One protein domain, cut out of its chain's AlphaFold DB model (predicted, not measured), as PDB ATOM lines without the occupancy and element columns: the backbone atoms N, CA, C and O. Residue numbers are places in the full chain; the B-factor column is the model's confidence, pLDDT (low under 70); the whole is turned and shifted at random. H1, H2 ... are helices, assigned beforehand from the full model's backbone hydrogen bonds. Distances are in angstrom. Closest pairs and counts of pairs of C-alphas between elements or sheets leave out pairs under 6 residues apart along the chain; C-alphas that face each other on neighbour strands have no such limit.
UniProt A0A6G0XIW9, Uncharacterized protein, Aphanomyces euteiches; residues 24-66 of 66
ATOM      1  N   LEU A  24     149.674 161.530 113.334       83.00
ATOM      2  CA  LEU A  24     150.746 162.000 112.457       83.00
ATOM      3  C   LEU A  24     151.495 160.825 111.824       83.00
ATOM      4  O   LEU A  24     151.516 160.719 110.603       83.00
ATOM      5  N   ASP A  25     152.027 159.899 112.626       81.94
ATOM      6  CA  ASP A  25     152.792 158.753 112.115       81.94
ATOM      7  C   ASP A  25     151.965 157.850 111.188       81.94
ATOM      8  O   ASP A  25     152.484 157.321 110.207       81.94
ATOM      9  N   ILE A  26     150.660 157.704 111.448       82.25
ATOM     10  CA  ILE A  26     149.756 156.949 110.565       82.25
ATOM     11  C   ILE A  26     149.527 157.655 109.252       82.25
ATOM     12  O   ILE A  26     149.495 156.988 108.225       82.25
ATOM     13  N   GLN A  27     149.339 158.972 109.265       84.12
ATOM     14  CA  GLN A  27     149.156 159.711 108.025       84.12
ATOM     15  C   GLN A  27     150.404 159.620 107.155       84.12
ATOM     16  O   GLN A  27     150.275 159.378 105.959       84.12
ATOM     17  N   VAL A  28     151.602 159.726 107.739       85.81
ATOM     18  CA  VAL A  28     152.839 159.615 106.955       85.81
ATOM     19  C   VAL A  28     153.072 158.179 106.472       85.81
ATOM     20  O   VAL A  28     153.368 157.971 105.295       85.81
ATOM     21  N   TYR A  29     152.842 157.170 107.322       83.62
ATOM     22  CA  TYR A  29     152.897 155.765 106.903       83.62
ATOM     23  C   TYR A  29     151.851 155.445 105.826       83.62
ATOM     24  O   TYR A  29     152.167 154.792 104.838       83.62
ATOM     25  N   GLY A  30     150.623 155.935 105.983       81.31
ATOM     26  CA  GLY A  30     149.516 155.755 105.048       81.31
ATOM     27  C   GLY A  30     149.754 156.451 103.713       81.31
ATOM     28  O   GLY A  30     149.491 155.853 102.678       81.31
ATOM     29  N   ALA A  31     150.317 157.662 103.716       84.81
ATOM     30  CA  ALA A  31     150.722 158.368 102.502       84.81
ATOM     31  C   ALA A  31     151.842 157.622 101.766       84.81
ATOM     32  O   ALA A  31     151.787 157.472 100.549       84.81
ATOM     33  N   CYS A  32     152.823 157.098 102.508       83.50
ATOM     34  CA  CYS A  32     153.882 156.268 101.947       83.50
ATOM     35  C   CYS A  32     153.313 154.973 101.346       83.50
ATOM     36  O   CYS A  32     153.610 154.645 100.204       83.50
ATOM     37  N   VAL A  33     152.432 154.278 102.072       81.94
ATOM     38  CA  VAL A  33     151.766 153.050 101.613       81.94
ATOM     39  C   VAL A  33     150.881 153.299 100.394       81.94
ATOM     40  O   VAL A  33     150.895 152.493  99.471       81.94
ATOM     41  N   ALA A  34     150.144 154.409 100.368       82.88
ATOM     42  CA  ALA A  34     149.305 154.797  99.238       82.88
ATOM     43  C   ALA A  34     150.124 155.111  97.979       82.88
ATOM     44  O   ALA A  34     149.605 154.999  96.874       82.88
ATOM     45  N   ASN A  35     151.398 155.479  98.141       79.38
ATOM     46  CA  ASN A  35     152.330 155.675  97.036       79.38
ATOM     47  C   ASN A  35     152.921 154.349  96.512       79.38
ATOM     48  O   ASN A  35     153.523 154.331  95.443       79.38
ATOM     49  N   ILE A  36     152.755 153.232  97.236       76.06
ATOM     50  CA  ILE A  36     153.202 151.912  96.778       76.06
ATOM     51  C   ILE A  36     152.117 151.295  95.897       76.06
ATOM     52  O   ILE A  36     151.204 150.609  96.368       76.06
ATOM     53  N   GLU A  37     152.247 151.491  94.590       59.00
ATOM     54  CA  GLU A  37     151.476 150.734  93.607       59.00
ATOM     55  C   GLU A  37     151.943 149.265  93.599       59.00
ATOM     56  O   GLU A  37     153.127 148.973  93.431       59.00
ATOM     57  N   GLY A  38     151.020 148.319  93.816       64.81
ATOM     58  CA  GLY A  38     151.300 146.874  93.735       64.81
ATOM     59  C   GLY A  38     151.377 146.112  95.066       64.81
ATOM     60  O   GLY A  38     151.555 144.896  95.051       64.81
ATOM     61  N   GLY A  39     151.174 146.780  96.205       56.84
ATOM     62  CA  GLY A  39     151.000 146.135  97.514       56.84
ATOM     63  C   GLY A  39     152.028 146.565  98.555       56.84
ATOM     64  O   GLY A  39     153.189 146.812  98.239       56.84
ATOM     65  N   VAL A  40     151.589 146.652  99.817       64.56
ATOM     66  CA  VAL A  40     152.393 147.116 100.962       64.56
ATOM     67  C   VAL A  40     153.675 146.300 101.077       64.56
ATOM     68  O   VAL A  40     153.688 145.203 101.639       64.56
ATOM     69  N   ASN A  41     154.775 146.850 100.572       66.12
ATOM     70  CA  ASN A  41     156.075 146.236 100.730       66.12
ATOM     71  C   ASN A  41     156.664 146.700 102.063       66.12
ATOM     72  O   ASN A  41     156.861 147.894 102.295       66.12
ATOM     73  N   LYS A  42     156.928 145.749 102.962       60.62
ATOM     74  CA  LYS A  42     157.329 146.013 104.354       60.62
ATOM     75  C   LYS A  42     158.599 146.874 104.465       60.62
ATOM     76  O   LYS A  42     158.777 147.563 105.462       60.62
ATOM     77  N   ASN A  43     159.431 146.857 103.422       66.81
ATOM     78  CA  ASN A  43     160.670 147.626 103.322       66.81
ATOM     79  C   ASN A  43     160.489 149.033 102.726       66.81
ATOM     80  O   ASN A  43     161.337 149.889 102.939       66.81
ATOM     81  N   ALA A  44     159.405 149.308 101.996       71.06
ATOM     82  CA  ALA A  44     159.235 150.587 101.301       71.06
ATOM     83  C   ALA A  44     158.882 151.741 102.257       71.06
ATOM     84  O   ALA A  44     159.344 152.862 102.071       71.06
ATOM     85  N   CYS A  45     158.138 151.452 103.330       80.69
ATOM     86  CA  CYS A  45     157.787 152.423 104.373       80.69
ATOM     87  C   CYS A  45     158.402 152.073 105.732       80.69
ATOM     88  O   CYS A  45     157.836 152.423 106.763       80.69
ATOM     89  N   GLU A  46     159.548 151.382 105.756       83.06
ATOM     90  CA  GLU A  46     160.252 150.966 106.980       83.06
ATOM     91  C   GLU A  46     160.454 152.128 107.964       83.06
ATOM     92  O   GLU A  46     160.141 152.001 109.146       83.06
ATOM     93  N   LYS A  47     160.954 153.268 107.473       82.06
ATOM     94  CA  LYS A  47     161.237 154.455 108.296       82.06
ATOM     95  C   LYS A  47     159.997 154.971 109.017       82.06
ATOM     96  O   LYS A  47     160.045 155.258 110.212       82.06
ATOM     97  N   GLU A  48     158.891 155.057 108.294       82.56
ATOM     98  CA  GLU A  48     157.629 155.563 108.830       82.56
ATOM     99  C   GLU A  48     156.942 154.505 109.692       82.56
ATOM    100  O   GLU A  48     156.417 154.813 110.759       82.56
ATOM    101  N   PHE A  49     157.068 153.231 109.319       83.06
ATOM    102  CA  PHE A  49     156.612 152.109 110.126       83.06
ATOM    103  C   PHE A  49     157.363 152.009 111.458       83.06
ATOM    104  O   PHE A  49     156.759 151.655 112.466       83.06
ATOM    105  N   ALA A  50     158.658 152.327 111.506       85.69
ATOM    106  CA  ALA A  50     159.438 152.312 112.740       85.69
ATOM    107  C   ALA A  50     158.918 153.349 113.749       85.69
ATOM    108  O   ALA A  50     158.714 153.015 114.920       85.69
ATOM    109  N   LYS A  51     158.631 154.578 113.295       84.19
ATOM    110  CA  LYS A  51     158.036 155.624 114.144       84.19
ATOM    111  C   LYS A  51     156.610 155.272 114.562       84.19
ATOM    112  O   LYS A  51     156.292 155.299 115.752       84.19
ATOM    113  N   LEU A  52     155.799 154.817 113.606       84.00
ATOM    114  CA  LEU A  52     154.452 154.309 113.846       84.00
ATOM    115  C   LEU A  52     154.457 153.218 114.923       84.00
ATOM    116  O   LEU A  52     153.690 153.275 115.880       84.00
ATOM    117  N   ARG A  53     155.351 152.235 114.795       83.62
ATOM    118  CA  ARG A  53     155.467 151.102 115.714       83.62
ATOM    119  C   ARG A  53     155.869 151.547 117.115       83.62
ATOM    120  O   ARG A  53     155.303 151.026 118.073       83.62
ATOM    121  N   LEU A  54     156.791 152.500 117.249       86.38
ATOM    122  CA  LEU A  54     157.152 153.082 118.548       86.38
ATOM    123  C   LEU A  54     155.954 153.765 119.203       86.38
ATOM    124  O   LEU A  54     155.701 153.579 120.394       86.38
ATOM    125  N   CYS A  55     155.191 154.531 118.428       84.81
ATOM    126  CA  CYS A  55     154.013 155.205 118.942       84.81
ATOM    127  C   CYS A  55     152.909 154.200 119.324       84.81
ATOM    128  O   CYS A  55     152.330 154.290 120.407       84.81
ATOM    129  N   PHE A  56     152.703 153.152 118.521       82.56
ATOM    130  CA  PHE A  56     151.795 152.046 118.832       82.56
ATOM    131  C   PHE A  56     152.228 151.287 120.088       82.56
ATOM    132  O   PHE A  56     151.390 150.995 120.932       82.56
ATOM    133  N   GLN A  57     153.517 150.994 120.264       84.50
ATOM    134  CA  GLN A  57     154.016 150.351 121.483       84.50
ATOM    135  C   GLN A  57     153.742 151.201 122.726       84.50
ATOM    136  O   GLN A  57     153.313 150.670 123.748       84.50
ATOM    137  N   GLN A  58     153.920 152.520 122.633       83.31
ATOM    138  CA  GLN A  58     153.596 153.437 123.727       83.31
ATOM    139  C   GLN A  58     152.089 153.508 124.000       83.31
ATOM    140  O   GLN A  58     151.673 153.467 125.159       83.31
ATOM    141  N   ALA A  59     151.265 153.574 122.953       81.06
ATOM    142  CA  ALA A  59     149.811 153.562 123.065       81.06
ATOM    143  C   ALA A  59     149.298 152.237 123.659       81.06
ATOM    144  O   ALA A  59     148.462 152.254 124.558       81.06
ATOM    145  N   ALA A  60     149.857 151.098 123.235       79.50
ATOM    146  CA  ALA A  60     149.569 149.774 123.787       79.50
ATOM    147  C   ALA A  60     149.949 149.685 125.268       79.50
ATOM    148  O   ALA A  60     149.153 149.225 126.079       79.50
ATOM    149  N   ALA A  61     151.142 150.161 125.633       80.00
ATOM    150  CA  ALA A  61     151.602 150.177 127.018       80.00
ATOM    151  C   ALA A  61     150.728 151.078 127.907       80.00
ATOM    152  O   ALA A  61     150.477 150.748 129.066       80.00
ATOM    153  N   LYS A  62     150.232 152.200 127.368       70.69
ATOM    154  CA  LYS A  62     149.260 153.071 128.046       70.69
ATOM    155  C   LYS A  62     147.889 152.405 128.178       70.69
ATOM    156  O   LYS A  62     147.279 152.515 129.235       70.69
ATOM    157  N   ALA A  63     147.426 151.701 127.147       67.00
ATOM    158  CA  ALA A  63     146.151 150.987 127.162       67.00
ATOM    159  C   ALA A  63     146.165 149.771 128.105       67.00
ATOM    160  O   ALA A  63     145.159 149.498 128.742       67.00
ATOM    161  N   ALA A  64     147.300 149.077 128.240       64.75
ATOM    162  CA  ALA A  64     147.464 147.931 129.140       64.75
ATOM    163  C   ALA A  64     147.565 148.313 130.631       64.75
ATOM    164  O   ALA A  64     147.430 147.450 131.493       64.75
ATOM    165  N   LYS A  65     147.828 149.589 130.941       55.06
ATOM    166  CA  LYS A  65     147.863 150.123 132.314       55.06
ATOM    167  C   LYS A  65     146.518 150.692 132.792       55.06
ATOM    168  O   LYS A  65     146.468 151.209 133.906       55.06
ATOM    169  N   LYS A  66     145.474 150.653 131.961       45.69
ATOM    170  CA  LYS A  66     144.140 151.192 132.254       45.69
ATOM    171  C   LYS A  66     143.136 150.068 132.458       45.69
ATOM    172  O   LYS A  66     142.232 150.276 133.294       45.69
TER     173      LYS A  66
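What this domain is: This is residues 24 to 66 of the 66 residues of an uncharacterized protein of Aphanomyces euteiches (UniProt A0A6G0XIW9). A helical hairpin with unequal arms: the short helix H1 and the longer H2 run opposite ways at a slant to each other, joined at one end by a wide loop, residues 35 to 45. H2 runs on past its contact with H1, and residues 57 to 66 stick out as a free arm that adds to the length. The printed part has 43 residues with two named helices, H1 then H2, and no named strand; the class is all helix. The whole is loose, with a radius of gyration of the C-alphas of 12.1 A, and spans 39 by 17 by 14 A.

Where its parts are: H1 is residues 24 to 34, 15.1 A from first to last C-alpha, and begins at C-alpha 24, (150.746, 162.000, 112.457). H2 is residues 46 to 64, 25.8 A long, from C-alpha 46 at (160.252, 150.966, 106.980) to C-alpha 64 at (147.464, 147.931, 129.140).

How they stand to each other: H1 and H2 form a helical hairpin. They touch, with 11 pairs of C-alphas within 8 A; the closest C-alphas are those of Asp 25 and Leu 52, 5.0 A apart. H2 touches H1 with residues 48 to 55 alone. Their lines stand at a steep tilt of 44 degrees, and they run opposite ways. In H1 and H2 every O i to N i+4 pair is within hydrogen-bond range.

The domain as a whole: The C-alphas farthest apart are those of Gly 38 and Lys 66, 39.4 A. Residues 57 to 66, of which 57 to 64 belong to H2, stand free; without them the body spans 27 by 16 by 11 A. The link from H1 to H2, 11 residues, is long. The printed part has no cut and ends at residue 66, the chain's last residue. The mean pLDDT of the printed part is 76.6, and residues 37 to 43 and 63 to 66 are under 70.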